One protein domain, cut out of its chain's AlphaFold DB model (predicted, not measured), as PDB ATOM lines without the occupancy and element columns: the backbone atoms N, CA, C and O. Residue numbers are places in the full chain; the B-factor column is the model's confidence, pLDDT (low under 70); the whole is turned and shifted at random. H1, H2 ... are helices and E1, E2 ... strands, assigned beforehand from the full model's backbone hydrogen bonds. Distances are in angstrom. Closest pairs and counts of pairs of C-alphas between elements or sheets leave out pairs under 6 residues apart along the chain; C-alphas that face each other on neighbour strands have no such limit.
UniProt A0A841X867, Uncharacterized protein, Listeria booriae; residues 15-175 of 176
ATOM      1  N   LEU A  15      90.212  98.788 144.244       90.38
ATOM      2  CA  LEU A  15      90.538  97.776 145.245       90.38
ATOM      3  C   LEU A  15      92.053  97.651 145.454       90.38
ATOM      4  O   LEU A  15      92.508  97.535 146.591       90.38
ATOM      5  N   ALA A  16      92.852  97.717 144.385       89.00
ATOM      6  CA  ALA A  16      94.309  97.580 144.478       89.00
ATOM      7  C   ALA A  16      94.990  98.684 145.330       89.00
ATOM      8  O   ALA A  16      95.835  98.347 146.173       89.00
ATOM      9  N   PRO A  17      94.615  99.977 145.209       91.94
ATOM     10  CA  PRO A  17      95.079 101.024 146.117       91.94
ATOM     11  C   PRO A  17      94.693 100.757 147.572       91.94
ATOM     12  O   PRO A  17      95.521 100.951 148.461       91.94
ATOM     13  N   LEU A  18      93.473 100.264 147.823       90.44
ATOM     14  CA  LEU A  18      93.020  99.937 149.175       90.44
ATOM     15  C   LEU A  18      93.842  98.793 149.785       90.44
ATOM     16  O   LEU A  18      94.326  98.918 150.911       90.44
ATOM     17  N   ARG A  19      94.082  97.717 149.025       90.62
ATOM     18  CA  ARG A  19      94.953  96.608 149.459       90.62
ATOM     19  C   ARG A  19      96.364  97.082 149.775       90.62
ATOM     20  O   ARG A  19      96.923  96.697 150.799       90.62
ATOM     21  N   SER A  20      96.914  97.958 148.937       90.81
ATOM     22  CA  SER A  20      98.244  98.539 149.145       90.81
ATOM     23  C   SER A  20      98.289  99.422 150.397       90.81
ATOM     24  O   SER A  20      99.218  99.312 151.197       90.81
ATOM     25  N   LYS A  21      97.260 100.253 150.609       92.00
ATOM     26  CA  LYS A  21      97.115 101.131 151.780       92.00
ATOM     27  C   LYS A  21      97.055 100.334 153.080       92.00
ATOM     28  O   LYS A  21      97.704 100.705 154.055       92.00
ATOM     29  N   TRP A  22      96.281  99.253 153.097       90.81
ATOM     30  CA  TRP A  22      96.073  98.414 154.278       90.81
ATOM     31  C   TRP A  22      97.095  97.281 154.417       90.81
ATOM     32  O   TRP A  22      97.091  96.594 155.431       90.81
ATOM     33  N   LYS A  23      98.002  97.123 153.443       90.44
ATOM     34  CA  LYS A  23      99.014  96.055 153.383       90.44
ATOM     35  C   LYS A  23      98.402  94.644 153.434       90.44
ATOM     36  O   LYS A  23      98.974  93.753 154.048       90.44
ATOM     37  N   VAL A  24      97.265  94.466 152.756       88.38
ATOM     38  CA  VAL A  24      96.460  93.227 152.713       88.38
ATOM     39  C   VAL A  24      96.333  92.710 151.269       88.38
ATOM     40  O   VAL A  24      95.344  92.993 150.584       88.38
ATOM     41  N   PRO A  25      97.344  91.997 150.744       81.38
ATOM     42  CA  PRO A  25      97.435  91.690 149.315       81.38
ATOM     43  C   PRO A  25      96.370  90.697 148.833       81.38
ATOM     44  O   PRO A  25      95.815  90.885 147.756       81.38
ATOM     45  N   GLU A  26      96.043  89.681 149.631       81.31
ATOM     46  CA  GLU A  26      95.142  88.590 149.215       81.31
ATOM     47  C   GLU A  26      94.054  88.285 150.245       81.31
ATOM     48  O   GLU A  26      93.134  87.509 149.988       81.31
ATOM     49  N   THR A  27      94.136  88.907 151.419       83.56
ATOM     50  CA  THR A  27      93.252  88.588 152.532       83.56
ATOM     51  C   THR A  27      91.833  89.009 152.208       83.56
ATOM     52  O   THR A  27      91.572  90.190 151.982       83.56
ATOM     53  N   ASP A  28      90.957  88.003 152.170       86.94
ATOM     54  CA  ASP A  28      89.495  88.052 152.185       86.94
ATOM     55  C   ASP A  28      88.892  89.259 151.419       86.94
ATOM     56  O   ASP A  28      89.357  89.650 150.341       86.94
ATOM     57  N   THR A  29      87.799  89.814 151.934       90.00
ATOM     58  CA  THR A  29      86.946  90.766 151.237       90.00
ATOM     59  C   THR A  29      87.246  92.198 151.660       90.00
ATOM     60  O   THR A  29      87.132  92.550 152.838       90.00
ATOM     61  N   ILE A  30      87.528  93.044 150.675       93.56
ATOM     62  CA  ILE A  30      87.494  94.502 150.792       93.56
ATOM     63  C   ILE A  30      86.381  95.080 149.924       93.56
ATOM     64  O   ILE A  30      85.951  94.456 148.955       93.56
ATOM     65  N   ALA A  31      85.926  96.279 150.272       94.94
ATOM     66  CA  ALA A  31      84.942  97.029 149.517       94.94
ATOM     67  C   ALA A  31      85.316  98.511 149.462       94.94
ATOM     68  O   ALA A  31      85.824  99.073 150.433       94.94
ATOM     69  N   VAL A  32      85.022  99.141 148.330       96.31
ATOM     70  CA  VAL A  32      85.164 100.581 148.125       96.31
ATOM     71  C   VAL A  32      83.827 101.152 147.684       96.31
ATOM     72  O   VAL A  32      83.151 100.587 146.825       96.31
ATOM     73  N   GLY A  33      83.448 102.278 148.279       95.94
ATOM     74  CA  GLY A  33      82.298 103.080 147.905       95.94
ATOM     75  C   GLY A  33      82.716 104.438 147.353       95.94
ATOM     76  O   GLY A  33      83.601 105.094 147.899       95.94
ATOM     77  N   LYS A  34      82.038 104.889 146.300       96.44
ATOM     78  CA  LYS A  34      82.109 106.261 145.776       96.44
ATOM     79  C   LYS A  34      80.701 106.799 145.583       96.44
ATOM     80  O   LYS A  34      79.763 106.024 145.384       96.44
ATOM     81  N   THR A  35      80.539 108.115 145.613       95.56
ATOM     82  CA  THR A  35      79.222 108.735 145.458       95.56
ATOM     83  C   THR A  35      79.272 110.020 144.644       95.56
ATOM     84  O   THR A  35      80.311 110.663 144.583       95.56
ATOM     85  N   ASP A  36      78.153 110.384 144.020       94.50
ATOM     86  CA  ASP A  36      77.897 111.704 143.424       94.50
ATOM     87  C   ASP A  36      76.850 112.508 144.222       94.50
ATOM     88  O   ASP A  36      76.324 113.508 143.733       94.50
ATOM     89  N   VAL A  37      76.533 112.082 145.452       93.44
ATOM     90  CA  VAL A  37      75.693 112.867 146.361       93.44
ATOM     91  C   VAL A  37      76.373 114.209 146.617       93.44
ATOM     92  O   VAL A  37      77.558 114.271 146.955       93.44
ATOM     93  N   LYS A  38      75.599 115.285 146.471       90.38
ATOM     94  CA  LYS A  38      76.089 116.658 146.585       90.38
ATOM     95  C   LYS A  38      76.804 116.892 147.922       90.38
ATOM     96  O   LYS A  38      76.220 116.682 148.982       90.38
ATOM     97  N   GLY A  39      78.047 117.366 147.863       89.94
ATOM     98  CA  GLY A  39      78.910 117.602 149.025       89.94
ATOM     99  C   GLY A  39      79.779 116.402 149.426       89.94
ATOM    100  O   GLY A  39      80.650 116.545 150.286       89.94
ATOM    101  N   LEU A  40      79.581 115.236 148.805       93.25
ATOM    102  CA  LEU A  40      80.290 113.987 149.098       93.25
ATOM    103  C   LEU A  40      81.079 113.438 147.896       93.25
ATOM    104  O   LEU A  40      81.689 112.378 148.005       93.25
ATOM    105  N   GLU A  41      81.122 114.157 146.774       90.50
ATOM    106  CA  GLU A  41      81.607 113.657 145.478       90.50
ATOM    107  C   GLU A  41      83.091 113.253 145.483       90.50
ATOM    108  O   GLU A  41      83.519 112.382 144.730       90.50
ATOM    109  N   ASN A  42      83.888 113.871 146.359       88.50
ATOM    110  CA  ASN A  42      85.327 113.612 146.487       88.50
ATOM    111  C   ASN A  42      85.663 112.625 147.619       88.50
ATOM    112  O   ASN A  42      86.824 112.518 148.023       88.50
ATOM    113  N   LYS A  43      84.660 111.955 148.197       92.12
ATOM    114  CA  LYS A  43      84.852 110.998 149.290       92.12
ATOM    115  C   LYS A  43      84.926 109.573 148.755       92.12
ATOM    116  O   LYS A  43      84.157 109.171 147.887       92.12
ATOM    117  N   ILE A  44      85.866 108.822 149.319       93.75
ATOM    118  CA  ILE A  44      86.020 107.388 149.106       93.75
ATOM    119  C   ILE A  44      85.713 106.723 150.441       93.75
ATOM    120  O   ILE A  44      86.290 107.098 151.461       93.75
ATOM    121  N   PHE A  45      84.796 105.766 150.414       95.31
ATOM    122  CA  PHE A  45      84.374 104.990 151.571       95.31
ATOM    123  C   PHE A  45      85.045 103.624 151.506       95.31
ATOM    124  O   PHE A  45      85.002 102.964 150.469       95.31
ATOM    125  N   GLU A  46      85.670 103.192 152.592       94.56
ATOM    126  CA  GLU A  46      86.506 101.990 152.604       94.56
ATOM    127  C   GLU A  46      85.960 100.969 153.605       94.56
ATOM    128  O   GLU A  46      85.619 101.294 154.743       94.56
ATOM    129  N   GLY A  47      85.901  99.706 153.194       92.81
ATOM    130  CA  GLY A  47      85.410  98.611 154.015       92.81
ATOM    131  C   GLY A  47      86.284  97.373 153.903       92.81
ATOM    132  O   GLY A  47      86.798  97.050 152.837       92.81
ATOM    133  N   GLY A  48      86.441  96.663 155.015       91.75
ATOM    134  CA  GLY A  48      87.173  95.401 155.082       91.75
ATOM    135  C   GLY A  48      86.434  94.411 155.959       91.75
ATOM    136  O   GLY A  48      85.822  94.815 156.951       91.75
ATOM    137  N   SER A  49      86.483  93.132 155.593       90.38
ATOM    138  CA  SER A  49      85.974  92.051 156.435       90.38
ATOM    139  C   SER A  49      86.777  91.942 157.742       90.38
ATOM    140  O   SER A  49      87.876  92.501 157.843       90.38
ATOM    141  N   PRO A  50      86.282  91.220 158.764       88.88
ATOM    142  CA  PRO A  50      86.949  91.165 160.066       88.88
ATOM    143  C   PRO A  50      88.404  90.677 159.989       88.88
ATOM    144  O   PRO A  50      89.267  91.183 160.703       88.88
ATOM    145  N   LEU A  51      88.699  89.733 159.086       88.94
ATOM    146  CA  LEU A  51      90.061  89.235 158.873       88.94
ATOM    147  C   LEU A  51      90.965  90.283 158.222       88.94
ATOM    148  O   LEU A  51      92.090  90.472 158.679       88.94
ATOM    149  N   VAL A  52      90.455  91.010 157.223       90.62
ATOM    150  CA  VAL A  52      91.185  92.124 156.600       90.62
ATOM    151  C   VAL A  52      91.521  93.194 157.625       90.62
ATOM    152  O   VAL A  52      92.659  93.646 157.691       90.62
ATOM    153  N   ARG A  53      90.542  93.596 158.443       90.62
ATOM    154  CA  ARG A  53      90.746  94.627 159.468       90.62
ATOM    155  C   ARG A  53      91.814  94.193 160.465       90.62
ATOM    156  O   ARG A  53      92.723  94.967 160.744       90.62
ATOM    157  N   LYS A  54      91.754  92.940 160.923       90.38
ATOM    158  CA  LYS A  54      92.751  92.363 161.829       90.38
ATOM    159  C   LYS A  54      94.161  92.384 161.233       90.38
ATOM    160  O   LYS A  54      95.094  92.776 161.925       90.38
ATOM    161  N   GLU A  55      94.322  91.971 159.978       90.44
ATOM    162  CA  GLU A  55      95.629  91.969 159.304       90.44
ATOM    163  C   GLU A  55      96.168  93.384 159.076       90.44
ATOM    164  O   GLU A  55      97.341  93.650 159.323       90.44
ATOM    165  N   ALA A  56      95.290  94.313 158.702       89.88
ATOM    166  CA  ALA A  56      95.622  95.720 158.518       89.88
ATOM    167  C   ALA A  56      95.904  96.471 159.838       89.88
ATOM    168  O   ALA A  56      96.222  97.659 159.810       89.88
ATOM    169  N   GLY A  57      95.756  95.816 160.999       89.50
ATOM    170  CA  GLY A  57      95.886  96.449 162.315       89.50
ATOM    171  C   GLY A  57      94.781  97.470 162.618       89.50
ATOM    172  O   GLY A  57      94.980  98.380 163.420       89.50
ATOM    173  N   LEU A  58      93.628  97.345 161.958       89.25
ATOM    174  CA  LEU A  58      92.455  98.192 162.153       89.25
ATOM    175  C   LEU A  58      91.550  97.600 163.240       89.25
ATOM    176  O   LEU A  58      91.363  96.387 163.316       89.25
ATOM    177  N   LEU A  59      90.930  98.477 164.033       86.81
ATOM    178  CA  LEU A  59      89.900  98.093 165.005       86.81
ATOM    179  C   LEU A  59      88.740  97.376 164.317       86.81
ATOM    180  O   LEU A  59      88.385  97.728 163.189       86.81
ATOM    181  N   ASP A  60      88.097  96.425 164.986       87.12
ATOM    182  CA  ASP A  60      86.887  95.799 164.458       87.12
ATOM    183  C   ASP A  60      85.733  96.816 164.336       87.12
ATOM    184  O   ASP A  60      85.740  97.876 164.968       87.12
ATOM    185  N   LEU A  61      84.720  96.524 163.513       83.19
ATOM    186  CA  LEU A  61      83.559  97.416 163.388       83.19
ATOM    187  C   LEU A  61      82.765  97.536 164.695       83.19
ATOM    188  O   LEU A  61      82.195  98.598 164.952       83.19
ATOM    189  N   ASP A  62      82.744  96.495 165.532       85.44
ATOM    190  CA  ASP A  62      82.088  96.564 166.843       85.44
ATOM    191  C   ASP A  62      82.870  97.435 167.836       85.44
ATOM    192  O   ASP A  62      82.263  98.053 168.704       85.44
ATOM    193  N   GLU A  63      84.190  97.541 167.689       85.00
ATOM    194  CA  GLU A  63      85.025  98.414 168.525       85.00
ATOM    195  C   GLU A  63      84.979  99.865 168.044       85.00
ATOM    196  O   GLU A  63      84.850 100.790 168.842       85.00
ATOM    197  N   LEU A  64      85.055 100.068 166.725       84.69
ATOM    198  CA  LEU A  64      85.038 101.394 166.118       84.69
ATOM    199  C   LEU A  64      83.662 102.060 166.245       84.69
ATOM    200  O   LEU A  64      83.558 103.273 166.423       84.69
ATOM    201  N   SER A  65      82.588 101.290 166.071       81.81
ATOM    202  CA  SER A  65      81.217 101.804 166.035       81.81
ATOM    203  C   SER A  65      80.218 100.733 166.499       81.81
ATOM    204  O   SER A  65      79.486 100.158 165.682       81.81
ATOM    205  N   PRO A  66      80.144 100.468 167.819       81.25
ATOM    206  CA  PRO A  66      79.256  99.445 168.385       81.25
ATOM    207  C   PRO A  66      77.771  99.747 168.143       81.25
ATOM    208  O   PRO A  66      76.977  98.843 167.890       81.25
ATOM    209  N   ASN A  67      77.400 101.031 168.162       83.44
ATOM    210  CA  ASN A  67      76.023 101.505 167.986       83.44
ATOM    211  C   ASN A  67      75.767 102.045 166.573       83.44
ATOM    212  O   ASN A  67      74.986 102.977 166.388       83.44
ATOM    213  N   ARG A  68      76.467 101.500 165.573       87.31
ATOM    214  CA  ARG A  68      76.333 101.944 164.184       87.31
ATOM    215  C   ARG A  68      74.895 101.775 163.664       87.31
ATOM    216  O   ARG A  68      74.240 100.789 164.012       87.31
ATOM    217  N   PRO A  69      74.413 102.712 162.831       87.25
ATOM    218  CA  PRO A  69      73.007 102.795 162.439       87.25
ATOM    219  C   PRO A  69      72.537 101.631 161.569       87.25
ATOM    220  O   PRO A  69      71.354 101.302 161.598       87.25
ATOM    221  N   ILE A  70      73.435 101.016 160.794       90.06
ATOM    222  CA  ILE A  70      73.115  99.859 159.958       90.06
ATOM    223  C   ILE A  70      73.951  98.666 160.394       90.06
ATOM    224  O   ILE A  70      75.180  98.722 160.410       90.06
ATOM    225  N   GLN A  71      73.264  97.568 160.703       87.75
ATOM    226  CA  GLN A  71      73.875  96.309 161.120       87.75
ATOM    227  C   GLN A  71      73.207  95.143 160.410       87.75
ATOM    228  O   GLN A  71      71.998  95.160 160.147       87.75
ATOM    229  N   ALA A  72      73.973  94.096 160.120       85.00
ATOM    230  CA  ALA A  72      73.393  92.885 159.574       85.00
ATOM    231  C   ALA A  72      72.335  92.284 160.528       85.00
ATOM    232  O   ALA A  72      72.518  92.251 161.747       85.00
ATOM    233  N   PRO A  73      71.223  91.739 160.000       82.12
ATOM    234  CA  PRO A  73      70.131  91.219 160.826       82.12
ATOM    235  C   PRO A  73      70.508  89.948 161.600       82.12
ATOM    236  O   PRO A  73      69.775  89.529 162.502       82.12
ATOM    237  N   ARG A  74      71.622  89.303 161.235       80.88
ATOM    238  CA  ARG A  74      72.155  88.101 161.882       80.88
ATOM    239  C   ARG A  74      73.386  88.476 162.704       80.88
ATOM    240  O   ARG A  74      74.310  89.078 162.183       80.88
ATOM    241  N   LYS A  75      73.422  88.036 163.967       76.50
ATOM    242  CA  LYS A  75      74.534  88.306 164.899       76.50
ATOM    243  C   LYS A  75      75.714  87.334 164.784       76.50
ATOM    244  O   LYS A  75      76.714  87.510 165.466       76.50
ATOM    245  N   SER A  76      75.589  86.280 163.974       79.00
ATOM    246  CA  SER A  76      76.683  85.318 163.804       79.00
ATOM    247  C   SER A  76      77.870  85.992 163.105       79.00
ATOM    248  O   SER A  76      77.631  86.676 162.105       79.00
ATOM    249  N   PRO A  77      79.122  85.763 163.552       72.62
ATOM    250  CA  PRO A  77      80.327  86.359 162.967       72.62
ATOM    251  C   PRO A  77      80.464  86.188 161.448       72.62
ATOM    252  O   PRO A  77      81.097  87.011 160.805       72.62
ATOM    253  N   GLN A  78      79.855  85.143 160.878       74.88
ATOM    254  CA  GLN A  78      79.878  84.844 159.439       74.88
ATOM    255  C   GLN A  78      78.943  85.724 158.590       74.88
ATOM    256  O   GLN A  78      78.927  85.598 157.368       74.88
ATOM    257  N   PHE A  79      78.079  86.521 159.222       79.06
ATOM    258  CA  PHE A  79      77.049  87.312 158.541       79.06
ATOM    259  C   PHE A  79      77.042  88.779 158.973       79.06
ATOM    260  O   PHE A  79      76.092  89.481 158.643       79.06
ATOM    261  N   THR A  80      78.038  89.225 159.735       81.38
ATOM    262  CA  THR A  80      78.091  90.566 160.328       81.38
ATOM    263  C   THR A  80      79.470  91.170 160.133       81.38
ATOM    264  O   THR A  80      80.454  90.433 160.032       81.38
ATOM    265  N   ARG A  81      79.553  92.505 160.120       83.62
ATOM    266  CA  ARG A  81      80.814  93.257 159.994       83.62
ATOM    267  C   ARG A  81      81.556  92.992 158.688       83.62
ATOM    268  O   ARG A  81      82.784  93.019 158.635       83.62
ATOM    269  N   HIS A  82      80.808  92.693 157.633       87.62
ATOM    270  CA  HIS A  82      81.389  92.511 156.310       87.62
ATOM    271  C   HIS A  82      81.834  93.853 155.727       87.62
ATOM    272  O   HIS A  82      81.453  94.920 156.215       87.62
ATOM    273  N   ALA A  83      82.649  93.792 154.677       90.25
ATOM    274  CA  ALA A  83      83.255  94.973 154.081       90.25
ATOM    275  C   ALA A  83      82.205  96.025 153.682       90.25
ATOM    276  O   ALA A  83      82.385  97.213 153.949       90.25
ATOM    277  N   GLU A  84      81.068  95.599 153.132       92.38
ATOM    278  CA  GLU A  84      80.008  96.505 152.692       92.38
ATOM    279  C   GLU A  84      79.340  97.236 153.868       92.38
ATOM    280  O   GLU A  84      78.932  98.384 153.726       92.38
ATOM    281  N   GLU A  85      79.279  96.621 155.053       92.44
ATOM    282  CA  GLU A  85      78.752  97.260 156.266       92.44
ATOM    283  C   GLU A  85      79.641  98.430 156.710       92.44
ATOM    284  O   GLU A  85      79.125  99.461 157.146       92.44
ATOM    285  N   GLY A  86      80.962  98.305 156.546       91.75
ATOM    286  CA  GLY A  86      81.914  99.389 156.797       91.75
ATOM    287  C   GLY A  86      81.696 100.575 155.858       91.75
ATOM    288  O   GLY A  86      81.488 101.691 156.327       91.75
ATOM    289  N   VAL A  87      81.642 100.312 154.547       95.38
ATOM    290  CA  VAL A  87      81.384 101.333 153.512       95.38
ATOM    291  C   VAL A  87      80.079 102.087 153.782       95.38
ATOM    292  O   VAL A  87      80.039 103.314 153.732       95.38
ATOM    293  N   ILE A  88      79.006 101.355 154.091       95.88
ATOM    294  CA  ILE A  88      77.678 101.934 154.321       95.88
ATOM    295  C   ILE A  88      77.658 102.827 155.567       95.88
ATOM    296  O   ILE A  88      77.089 103.919 155.533       95.88
ATOM    297  N   ASN A  89      78.254 102.379 156.673       94.69
ATOM    298  CA  ASN A  89      78.246 103.169 157.902       94.69
ATOM    299  C   ASN A  89      79.176 104.387 157.815       94.69
ATOM    300  O   ASN A  89      78.819 105.437 158.341       94.69
ATOM    301  N   ASP A  90      80.303 104.291 157.105       94.44
ATOM    302  CA  ASP A  90      81.179 105.440 156.836       94.44
ATOM    303  C   ASP A  90      80.485 106.493 155.950       94.44
ATOM    304  O   ASP A  90      80.535 107.698 156.222       94.44
ATOM    305  N   PHE A  91      79.719 106.040 154.949       96.31
ATOM    306  CA  PHE A  91      78.848 106.913 154.160       96.31
ATOM    307  C   PHE A  91      77.826 107.639 155.038       96.31
ATOM    308  O   PHE A  91      77.729 108.865 154.975       96.31
ATOM    309  N   ILE A  92      77.106 106.917 155.901       94.62
ATOM    310  CA  ILE A  92      76.114 107.510 156.808       94.62
ATOM    311  C   ILE A  92      76.755 108.532 157.746       94.62
ATOM    312  O   ILE A  92      76.245 109.644 157.870       94.62
ATOM    313  N   ALA A  93      77.883 108.189 158.368       93.44
ATOM    314  CA  ALA A  93      78.597 109.101 159.255       93.44
ATOM    315  C   ALA A  93      79.017 110.381 158.517       93.44
ATOM    316  O   ALA A  93      78.956 111.480 159.070       93.44
ATOM    317  N   THR A  94      79.399 110.261 157.246       94.12
ATOM    318  CA  THR A  94      79.778 111.407 156.420       94.12
ATOM    319  C   THR A  94      78.566 112.254 156.017       94.12
ATOM    320  O   THR A  94      78.658 113.481 156.065       94.12
ATOM    321  N   VAL A  95      77.425 111.645 155.679       94.44
ATOM    322  CA  VAL A  95      76.146 112.349 155.446       94.44
ATOM    323  C   VAL A  95      75.753 113.157 156.685       94.44
ATOM    324  O   VAL A  95      75.519 114.362 156.589       94.44
ATOM    325  N   GLU A  96      75.756 112.516 157.856       92.75
ATOM    326  CA  GLU A  96      75.384 113.130 159.134       92.75
ATOM    327  C   GLU A  96      76.353 114.263 159.512       92.75
ATOM    328  O   GLU A  96      75.923 115.341 159.924       92.75
ATOM    329  N   LYS A  97      77.658 114.086 159.271       93.12
ATOM    330  CA  LYS A  97      78.675 115.129 159.482       93.12
ATOM    331  C   LYS A  97      78.495 116.351 158.575       93.12
ATOM    332  O   LYS A  97      78.879 117.450 158.968       93.12
ATOM    333  N   ASN A  98      77.936 116.173 157.378       92.44
ATOM    334  CA  ASN A  98      77.614 117.276 156.468       92.44
ATOM    335  C   ASN A  98      76.231 117.892 156.743       92.44
ATOM    336  O   ASN A  98      75.834 118.815 156.039       92.44
ATOM    337  N   GLY A  99      75.508 117.408 157.761       93.06
ATOM    338  CA  GLY A  99      74.201 117.940 158.147       93.06
ATOM    339  C   GLY A  99      73.092 117.673 157.129       93.06
ATOM    340  O   GLY A  99      72.076 118.358 157.163       93.06
ATOM    341  N   LEU A 100      73.283 116.708 156.224       93.50
ATOM    342  CA  LEU A 100      72.296 116.361 155.205       93.50
ATOM    343  C   LEU A 100      71.171 115.524 155.819       93.50
ATOM    344  O   LEU A 100      71.421 114.511 156.483       93.50
ATOM    345  N   SER A 101      69.927 115.916 155.561       92.94
ATOM    346  CA  SER A 101      68.759 115.110 155.911       92.94
ATOM    347  C   SER A 101      68.550 113.949 154.932       92.94
ATOM    348  O   SER A 101      69.123 113.910 153.844       92.94
ATOM    349  N   SER A 102      67.708 112.984 155.316       92.31
ATOM    350  CA  SER A 102      67.434 111.784 154.512       92.31
ATOM    351  C   SER A 102      66.981 112.106 153.080       92.31
ATOM    352  O   SER A 102      67.473 111.505 152.122       92.31
ATOM    353  N   ASP A 103      66.090 113.087 152.929       91.44
ATOM    354  CA  ASP A 103      65.525 113.486 151.640       91.44
ATOM    355  C   ASP A 103      66.529 114.220 150.743       91.44
ATOM    356  O   ASP A 103      66.427 114.144 149.515       91.44
ATOM    357  N   GLU A 104      67.515 114.892 151.344       92.69
ATOM    358  CA  GLU A 104      68.579 115.622 150.645       92.69
ATOM    359  C   GLU A 104      69.668 114.703 150.084       92.69
ATOM    360  O   GLU A 104      70.415 115.108 149.188       92.69
ATOM    361  N   VAL A 105      69.743 113.454 150.552       94.75
ATOM    362  CA  VAL A 105      70.650 112.437 150.009       94.75
ATOM    363  C   VAL A 105      70.109 111.936 148.670       94.75
ATOM    364  O   VAL A 105      69.465 110.892 148.560       94.75
ATOM    365  N   VAL A 106      70.377 112.723 147.630       94.88
ATOM    366  CA  VAL A 106      70.001 112.449 146.242       94.88
ATOM    367  C   VAL A 106      71.260 112.190 145.427       94.88
ATOM    368  O   VAL A 106      72.139 113.046 145.345       94.88
ATOM    369  N   GLY A 107      71.325 111.023 144.793       93.81
ATOM    370  CA  GLY A 107      72.470 110.616 143.983       93.81
ATOM    371  C   GLY A 107      72.601 109.102 143.922       93.81
ATOM    372  O   GLY A 107      71.638 108.368 144.142       93.81
ATOM    373  N   THR A 108      73.810 108.650 143.645       96.00
ATOM    374  CA  THR A 108      74.243 107.267 143.540       96.00
ATOM    375  C   THR A 108      75.362 107.017 144.543       96.00
ATOM    376  O   THR A 108      76.359 107.735 144.567       96.00
ATOM    377  N   LEU A 109      75.233 105.967 145.348       96.56
ATOM    378  CA  LEU A 109      76.338 105.339 146.062       96.56
ATOM    379  C   LEU A 109      76.696 104.060 145.308       96.56
ATOM    380  O   LEU A 109      75.928 103.095 145.304       96.56
ATOM    381  N   ALA A 110      77.846 104.065 144.643       96.31
ATOM    382  CA  ALA A 110      78.365 102.897 143.954       96.31
ATOM    383  C   ALA A 110      79.362 102.175 144.865       96.31
ATOM    384  O   ALA A 110      80.280 102.802 145.386       96.31
ATOM    385  N   ILE A 111      79.180 100.871 145.047       96.25
ATOM    386  CA  ILE A 111      79.988 100.003 145.904       96.25
ATOM    387  C   ILE A 111      80.537  98.858 145.054       96.25
ATOM    388  O   ILE A 111      79.790  98.185 144.339       96.25
ATOM    389  N   HIS A 112      81.839  98.624 145.148       95.69
ATOM    390  CA  HIS A 112      82.505  97.473 144.551       95.69
ATOM    391  C   HIS A 112      83.236  96.677 145.628       95.69
ATOM    392  O   HIS A 112      83.854  97.280 146.504       95.69
ATOM    393  N   GLN A 113      83.175  95.348 145.574       93.62
ATOM    394  CA  GLN A 113      83.852  94.478 146.539       93.62
ATOM    395  C   GLN A 113      84.639  93.348 145.872       93.62
ATOM    396  O   GLN A 113      84.313  92.926 144.766       93.62
ATOM    397  N   SER A 114      85.621  92.803 146.588       92.50
ATOM    398  CA  SER A 114      86.520  91.757 146.086       92.50
ATOM    399  C   SER A 114      86.034  90.318 146.312       92.50
ATOM    400  O   SER A 114      86.818  89.388 146.161       92.50
ATOM    401  N   ASN A 115      84.791  90.093 146.756       90.00
ATOM    402  CA  ASN A 115      84.318  88.741 147.073       90.00
ATOM    403  C   ASN A 115      83.884  87.986 145.802       90.00
ATOM    404  O   ASN A 115      82.810  88.276 145.266       90.00
ATOM    405  N   PRO A 116      84.606  86.939 145.362       86.81
ATOM    406  CA  PRO A 116      84.267  86.218 144.135       86.81
ATOM    407  C   PRO A 116      82.968  85.407 144.233       86.81
ATOM    408  O   PRO A 116      82.472  84.904 143.228       86.81
ATOM    409  N   LYS A 117      82.394  85.252 145.433       87.62
ATOM    410  CA  LYS A 117      81.106  84.570 145.648       87.62
ATOM    411  C   LYS A 117      79.909  85.525 145.611       87.62
ATOM    412  O   LYS A 117      78.769  85.055 145.694       87.62
ATOM    413  N   GLY A 118      80.168  86.827 145.493       88.31
ATOM    414  CA  GLY A 118      79.185  87.899 145.517       88.31
ATOM    415  C   GLY A 118      78.671  88.275 146.901       88.31
ATOM    416  O   GLY A 118      79.070  87.723 147.929       88.31
ATOM    417  N   VAL A 119      77.759  89.242 146.908       89.19
ATOM    418  CA  VAL A 119      77.221  89.864 148.118       89.19
ATOM    419  C   VAL A 119      76.444  88.839 148.941       89.19
ATOM    420  O   VAL A 119      75.535  88.176 148.434       89.19
ATOM    421  N   CYS A 120      76.759  88.747 150.232       88.12
ATOM    422  CA  CYS A 120      76.207  87.734 151.125       88.12
ATOM    423  C   CYS A 120      74.666  87.765 151.202       88.12
ATOM    424  O   CYS A 120      74.049  88.831 151.230       88.12
ATOM    425  N   THR A 121      74.016  86.600 151.323       87.19
ATOM    426  CA  THR A 121      72.540  86.502 151.367       87.19
ATOM    427  C   THR A 121      71.914  87.243 152.553       87.19
ATOM    428  O   THR A 121      70.818  87.784 152.432       87.19
ATOM    429  N   ALA A 122      72.618  87.325 153.687       86.94
ATOM    430  CA  ALA A 122      72.188  88.112 154.844       86.94
ATOM    431  C   ALA A 122      72.260  89.631 154.585       86.94
ATOM    432  O   ALA A 122      71.437  90.388 155.097       86.94
ATOM    433  N   CYS A 123      73.211  90.065 153.756       87.62
ATOM    434  CA  CYS A 123      73.459  91.457 153.405       87.62
ATOM    435  C   CYS A 123      72.349  91.988 152.478       87.62
ATOM    436  O   CYS A 123      71.868  93.107 152.661       87.62
ATOM    437  N   ILE A 124      71.883  91.153 151.538       88.81
ATOM    438  CA  ILE A 124      70.770  91.436 150.609       88.81
ATOM    439  C   ILE A 124      69.392  91.012 151.141       88.81
ATOM    440  O   ILE A 124      68.396  91.060 150.415       88.81
ATOM    441  N   GLN A 125      69.312  90.559 152.393       89.62
ATOM    442  CA  GLN A 125      68.056  90.100 152.981       89.62
ATOM    443  C   GLN A 125      67.005  91.225 152.927       89.62
ATOM    444  O   GLN A 125      67.325  92.402 153.078       89.62
ATOM    445  N   GLY A 126      65.741  90.894 152.677       87.44
ATOM    446  CA  GLY A 126      64.680  91.902 152.571       87.44
ATOM    447  C   GLY A 126      64.507  92.527 151.182       87.44
ATOM    448  O   GLY A 126      63.448  93.087 150.931       87.44
ATOM    449  N   ILE A 127      65.477  92.389 150.266       87.75
ATOM    450  CA  ILE A 127      65.385  92.951 148.903       87.75
ATOM    451  C   ILE A 127      64.259  92.317 148.082       87.75
ATOM    452  O   ILE A 127      63.465  93.026 147.473       87.75
ATOM    453  N   THR A 128      64.172  90.988 148.069       84.69
ATOM    454  CA  THR A 128      63.144  90.251 147.312       84.69
ATOM    455  C   THR A 128      61.993  89.759 148.185       84.69
ATOM    456  O   THR A 128      60.926  89.431 147.675       84.69
ATOM    457  N   ASN A 129      62.189  89.703 149.506       86.25
ATOM    458  CA  ASN A 129      61.181  89.250 150.459       86.25
ATOM    459  C   ASN A 129      61.016  90.279 151.589       86.25
ATOM    460  O   ASN A 129      61.801  90.256 152.534       86.25
ATOM    461  N   PRO A 130      59.987  91.140 151.558       83.69
ATOM    462  CA  PRO A 130      59.796  92.175 152.574       83.69
ATOM    463  C   PRO A 130      59.357  91.628 153.944       83.69
ATOM    464  O   PRO A 130      59.313  92.378 154.913       83.69
ATOM    465  N   LYS A 131      59.026  90.332 154.060       87.00
ATOM    466  CA  LYS A 131      58.555  89.716 155.317       87.00
ATOM    467  C   LYS A 131      59.684  89.315 156.271       87.00
ATOM    468  O   LYS A 131      59.411  88.823 157.363       87.00
ATOM    469  N   VAL A 132      60.943  89.467 155.865       89.56
ATOM    470  CA  VAL A 132      62.111  89.157 156.701       89.56
ATOM    471  C   VAL A 132      62.810  90.432 157.154       89.56
ATOM    472  O   VAL A 132      62.652  91.489 156.550       89.56
ATOM    473  N   LYS A 133      63.623  90.331 158.214       89.50
ATOM    474  CA  LYS A 133      64.421  91.469 158.690       89.50
ATOM    475  C   LYS A 133      65.299  92.015 157.552       89.50
ATOM    476  O   LYS A 133      65.948  91.204 156.884       89.50
ATOM    477  N   PRO A 134      65.346  93.337 157.336       91.94
ATOM    478  CA  PRO A 134      66.116  93.914 156.246       91.94
ATOM    479  C   PRO A 134      67.620  93.725 156.483       91.94
ATOM    480  O   PRO A 134      68.120  93.883 157.596       91.94
ATOM    481  N   GLY A 135      68.338  93.374 155.422       92.44
ATOM    482  CA  GLY A 135      69.793  93.400 155.345       92.44
ATOM    483  C   GLY A 135      70.319  94.828 155.226       92.44
ATOM    484  O   GLY A 135      69.546  95.777 155.092       92.44
ATOM    485  N   ILE A 136      71.643  94.980 155.240       93.94
ATOM    486  CA  ILE A 136      72.308  96.292 155.273       93.94
ATOM    487  C   ILE A 136      71.932  97.186 154.082       93.94
ATOM    488  O   ILE A 136      71.698  98.379 154.254       93.94
ATOM    489  N   PHE A 137      71.779  96.608 152.885       94.75
ATOM    490  CA  PHE A 137      71.422  97.368 151.685       94.75
ATOM    491  C   PHE A 137      69.967  97.829 151.702       94.75
ATOM    492  O   PHE A 137      69.672  98.958 151.316       94.75
ATOM    493  N   MET A 138      69.057  96.981 152.192       94.19
ATOM    494  CA  MET A 138      67.652  97.357 152.342       94.19
ATOM    495  C   MET A 138      67.490  98.446 153.405       94.19
ATOM    496  O   MET A 138      66.797  99.429 153.160       94.19
ATOM    497  N   GLN A 139      68.181  98.316 154.542       95.06
ATOM    498  CA  GLN A 139      68.202  99.350 155.582       95.06
ATOM    499  C   GLN A 139      68.698 100.692 155.025       95.06
ATOM    500  O   GLN A 139      68.072 101.719 155.273       95.06
ATOM    501  N   LEU A 140      69.769 100.691 154.219       96.06
ATOM    502  CA  LEU A 140      70.300 101.915 153.616       96.06
ATOM    503  C   LEU A 140      69.309 102.542 152.633       96.06
ATOM    504  O   LEU A 140      69.070 103.746 152.680       96.06
ATOM    505  N   SER A 141      68.707 101.726 151.768       94.69
ATOM    506  CA  SER A 141      67.752 102.204 150.765       94.69
ATOM    507  C   SER A 141      66.469 102.756 151.383       94.69
ATOM    508  O   SER A 141      65.857 103.665 150.833       94.69
ATOM    509  N   GLN A 142      66.062 102.217 152.534       93.50
ATOM    510  CA  GLN A 142      64.949 102.746 153.319       93.50
ATOM    511  C   GLN A 142      65.341 104.020 154.077       93.50
ATOM    512  O   GLN A 142      64.521 104.929 154.181       93.50
ATOM    513  N   LYS A 143      66.582 104.109 154.578       95.00
ATOM    514  CA  LYS A 143      67.098 105.304 155.263       95.00
ATOM    515  C   LYS A 143      67.269 106.490 154.313       95.00
ATOM    516  O   LYS A 143      67.080 107.612 154.766       95.00
ATOM    517  N   TYR A 144      67.596 106.265 153.039       95.94
ATOM    518  CA  TYR A 144      67.727 107.310 152.016       95.94
ATOM    519  C   TYR A 144      66.902 106.949 150.771       95.94
ATOM    520  O   TYR A 144      67.417 106.304 149.852       95.94
ATOM    521  N   PRO A 145      65.619 107.349 150.702       93.62
ATOM    522  CA  PRO A 145      64.711 106.905 149.643       93.62
ATOM    523  C   PRO A 145      65.108 107.420 148.249       93.62
ATOM    524  O   PRO A 145      64.818 106.762 147.247       93.62
ATOM    525  N   ASN A 146      65.805 108.560 148.187       94.69
ATOM    526  CA  ASN A 146      66.269 109.192 146.949       94.69
ATOM    527  C   ASN A 146      67.679 108.746 146.512       94.69
ATOM    528  O   ASN A 146      68.167 109.214 145.476       94.69
ATOM    529  N   LEU A 147      68.319 107.850 147.272       95.94
ATOM    530  CA  LEU A 147      69.634 107.296 146.966       95.94
ATOM    531  C   LEU A 147      69.510 106.054 146.078       95.94
ATOM    532  O   LEU A 147      68.795 105.100 146.397       95.94
ATOM    533  N   ILE A 148      70.276 106.047 144.992       96.06
ATOM    534  CA  ILE A 148      70.512 104.878 144.150       96.06
ATOM    535  C   ILE A 148      71.737 104.147 144.703       96.06
ATOM    536  O   ILE A 148      72.829 104.698 144.762       96.06
ATOM    537  N   ILE A 149      71.586 102.895 145.101       95.75
ATOM    538  CA  ILE A 149      72.684 102.065 145.594       95.75
ATOM    539  C   ILE A 149      73.041 101.083 144.489       95.75
ATOM    540  O   ILE A 149      72.249 100.198 144.175       95.75
ATOM    541  N   LYS A 150      74.222 101.236 143.898       95.12
ATOM    542  CA  LYS A 150      74.740 100.341 142.861       95.12
ATOM    543  C   LYS A 150      75.821  99.467 143.468       95.12
ATOM    544  O   LYS A 150      76.822  99.987 143.941       95.12
ATOM    545  N   VAL A 151      75.644  98.155 143.439       94.44
ATOM    546  CA  VAL A 151      76.613  97.206 143.991       94.44
ATOM    547  C   VAL A 151      77.134  96.323 142.879       94.44
ATOM    548  O   VAL A 151      76.368  95.883 142.025       94.44
ATOM    549  N   THR A 152      78.437  96.081 142.895       93.50
ATOM    550  CA  THR A 152      79.130  95.149 142.005       93.50
ATOM    551  C   THR A 152      80.179  94.379 142.800       93.50
ATOM    552  O   THR A 152      80.592  94.802 143.882       93.50
ATOM    553  N   THR A 153      80.621  93.249 142.272       91.31
ATOM    554  CA  THR A 153      81.615  92.393 142.914       91.31
ATOM    555  C   THR A 153      82.602  91.883 141.875       91.31
ATOM    556  O   THR A 153      82.246  91.751 140.701       91.31
ATOM    557  N   GLU A 154      83.818  91.567 142.296       89.75
ATOM    558  CA  GLU A 154      84.766  90.851 141.447       89.75
ATOM    559  C   GLU A 154      84.251  89.446 141.130       89.75
ATOM    560  O   GLU A 154      83.693  88.758 141.985       89.75
ATOM    561  N   MET A 155      84.429  89.022 139.881       84.75
ATOM    562  CA  MET A 155      84.121  87.669 139.432       84.75
ATOM    563  C   MET A 155      85.426  86.920 139.202       84.75
ATOM    564  O   MET A 155      86.353  87.452 138.596       84.75
ATOM    565  N   GLN A 156      85.476  85.670 139.649       82.44
ATOM    566  CA  GLN A 156      86.607  84.784 139.413       82.44
ATOM    567  C   GLN A 156      86.112  83.507 138.735       82.44
ATOM    568  O   GLN A 156      85.163  82.873 139.205       82.44
ATOM    569  N   GLU A 157      86.756  83.129 137.630       81.31
ATOM    570  CA  GLU A 157      86.412  81.910 136.898       81.31
ATOM    571  C   GLU A 157      86.519  80.670 137.797       81.31
ATOM    572  O   GLU A 157      87.433  80.529 138.610       81.31
ATOM    573  N   GLY A 158      85.550  79.761 137.669       79.88
ATOM    574  CA  GLY A 158      85.503  78.513 138.435       79.88
ATOM    575  C   GLY A 158      84.938  78.625 139.860       79.88
ATOM    576  O   GLY A 158      84.694  77.589 140.485       79.88
ATOM    577  N   ILE A 159      84.657  79.828 140.376       82.25
ATOM    578  CA  ILE A 159      84.024  80.012 141.692       82.25
ATOM    579  C   ILE A 159      82.495  80.021 141.559       82.25
ATOM    580  O   ILE A 159      81.912  80.823 140.833       82.25
ATOM    581  N   LYS A 160      81.814  79.132 142.297       80.31
ATOM    582  CA  LYS A 160      80.343  79.116 142.351       80.31
ATOM    583  C   LYS A 160      79.810  80.302 143.153       80.31
ATOM    584  O   LYS A 160      80.217  80.524 144.294       80.31
ATOM    585  N   ALA A 161      78.829  80.982 142.572       79.88
ATOM    586  CA  ALA A 161      78.061  82.034 143.220       79.88
ATOM    587  C   ALA A 161      77.410  81.537 144.518       79.88
ATOM    588  O   ALA A 161      76.753  80.494 144.526       79.88
ATOM    589  N   ALA A 162      77.551  82.302 145.600       80.81
ATOM    590  CA  ALA A 162      76.781  82.098 146.832       80.81
ATOM    591  C   ALA A 162      75.798  83.251 147.093       80.81
ATOM    592  O   ALA A 162      74.852  83.103 147.868       80.81
ATOM    593  N   GLY A 163      76.041  84.397 146.461       84.06
ATOM    594  CA  GLY A 163      75.304  85.637 146.629       84.06
ATOM    595  C   GLY A 163      74.914  86.275 145.300       84.06
ATOM    596  O   GLY A 163      74.878  85.617 144.261       84.06
ATOM    597  N   LYS A 164      74.619  87.577 145.343       87.31
ATOM    598  CA  LYS A 164      74.312  88.373 144.145       87.31
ATOM    599  C   LYS A 164      75.555  89.155 143.716       87.31
ATOM    600  O   LYS A 164      76.178  89.793 144.562       87.31
ATOM    601  N   PHE A 165      75.925  89.086 142.437       89.00
ATOM    602  CA  PHE A 165      77.142  89.737 141.938       89.00
ATOM    603  C   PHE A 165      76.972  91.237 141.740       89.00
ATOM    604  O   PHE A 165      77.851  92.023 142.086       89.00
ATOM    605  N   ASP A 166      75.818  91.628 141.227       91.50
ATOM    606  CA  ASP A 166      75.492  93.011 140.957       91.50
ATOM    607  C   ASP A 166      74.008  93.275 141.205       91.50
ATOM    608  O   ASP A 166      73.153  92.389 141.100       91.50
ATOM    609  N   PHE A 167      73.702  94.497 141.623       92.69
ATOM    610  CA  PHE A 167      72.335  94.990 141.694       92.69
ATOM    611  C   PHE A 167      72.295  96.502 141.845       92.69
ATOM    612  O   PHE A 167      73.232  97.119 142.353       92.69
ATOM    613  N   ILE A 168      71.156  97.081 141.476       94.38
ATOM    614  CA  ILE A 168      70.838  98.477 141.750       94.38
ATOM    615  C   ILE A 168      69.566  98.526 142.599       94.38
ATOM    616  O   ILE A 168      68.581  97.847 142.311       94.38
ATOM    617  N   LEU A 169      69.607  99.290 143.687       93.31
ATOM    618  CA  LEU A 169      68.530  99.408 144.666       93.31
ATOM    619  C   LEU A 169      68.203 100.887 144.901       93.31
ATOM    620  O   LEU A 169      69.105 101.680 145.144       93.31
ATOM    621  N   SER A 170      66.930 101.265 144.867       93.00
ATOM    622  CA  SER A 170      66.475 102.631 145.165       93.00
ATOM    623  C   SER A 170      65.118 102.580 145.858       93.00
ATOM    624  O   SER A 170      64.242 101.821 145.442       93.00
ATOM    625  N   GLY A 171      64.932 103.369 146.922       90.62
ATOM    626  CA  GLY A 171      63.660 103.431 147.655       90.62
ATOM    627  C   GLY A 171      63.138 102.067 148.131       90.62
ATOM    628  O   GLY A 171      61.936 101.806 148.085       90.62
ATOM    629  N   GLY A 172      64.040 101.161 148.512       88.81
ATOM    630  CA  GLY A 172      63.721  99.802 148.952       88.81
ATOM    631  C   GLY A 172      63.314  98.831 147.839       88.81
ATOM    632  O   GLY A 172      62.786  97.761 148.137       88.81
ATOM    633  N   LYS A 173      63.541  99.169 146.565       89.25
ATOM    634  CA  LYS A 173      63.205  98.320 145.412       89.25
ATOM    635  C   LYS A 173      64.414  98.097 144.519       89.25
ATOM    636  O   LYS A 173      65.209  99.011 144.311       89.25
ATOM    637  N   LEU A 174      64.535  96.884 143.980       89.94
ATOM    638  CA  LEU A 174      65.452  96.619 142.872       89.94
ATOM    639  C   LEU A 174      64.978  97.404 141.652       89.94
ATOM    640  O   LEU A 174      63.791  97.368 141.327       89.94
ATOM    641  N   ILE A 175      65.903  98.099 141.008       85.69
ATOM    642  CA  ILE A 175      65.673  98.779 139.737       85.69
ATOM    643  C   ILE A 175      66.674  98.189 138.741       85.69
ATOM    644  O   ILE A 175      67.865  98.153 139.032       85.69
TER     645      ILE A 175
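Overview. This is residues 15 to 175 of the 176 residues of an uncharacterized protein of Listeria booriae (UniProt A0A841X867). A twisted sheet of five strands makes a wall, with H4 and H5 over one face, both running along the strands, and the short H1 across the opposite face near one edge, over E2 and E1. H2 grazes the sheet, H3 is off it, and long unnamed links join several parts. The printed part has 161 residues in the order H1 E1 E2 H2 H3 H4 E3 H5 E4 E5; the mixed sheet runs E2 E1 E3 E4 E5. The class is mixed, helices and strands, with 70 residues, under half, in named elements. The whole is compact, with a radius of gyration of the C-alphas of 14.8 A and spans of 39 by 32 by 28 A.

Along the chain. Find C-alpha 15 at (90.538, 97.776, 145.245), where H1 begins and runs to 22. E1 follows at residues 30 to 35, 17.3 A long, then E2 at 44 to 48, 13.4 A. Next come H2 at 50 to 55 and H3 at 61 to 64. At C-alpha 83, (83.255, 94.973, 154.081), H4 begins and runs 21.4 A to 97. E3, residues 107 to 113, spans 19.9 A; H5, 136 to 143, 10.4 A; E4, 147 to 153, 19.5 A. E5 runs from 167 to 170, ending at (66.475, 102.631, 145.165).

Arrangement. Start at edge strand E2: it forms an antiparallel hairpin with E1, where N 33 and O 45 are 2.8 A apart. E1 and E3 are antiparallel, with N 34 and O 110 at 2.9 A. E3 and E4 are parallel, with N 111 and O 150 at 2.8 A; with H5 between they form a strand-helix-strand unit, two parallel neighbours joined through a helix, its crossover right-handed. E4 and E5 are an antiparallel hairpin, with N 149 and O 169 at 2.8 A. H4 and H5 are on the same face, the helix layer of two layers, at heights of 8.0 A and 8.6 A over the sheet; they only just touch, with 3 pairs of C-alphas within 8 A, the closest Glu 85 and Ile 136 at 6.6 A. H1, on the opposite face, has a height of 9.5 A. Every O i to N i+4 pair is within hydrogen-bond range in H1, H2, H4 and H5; H3 is too short for one.

Size, cuts and confidence. The C-alphas farthest apart, those of Gly 99 and Gly 158, are 45.5 A apart. The printed part has no cut. The links H3 to H4, E3 to H5 and E4 to E5 are long. The mean pLDDT of the printed part is 89.8, and no printed residue is under 70.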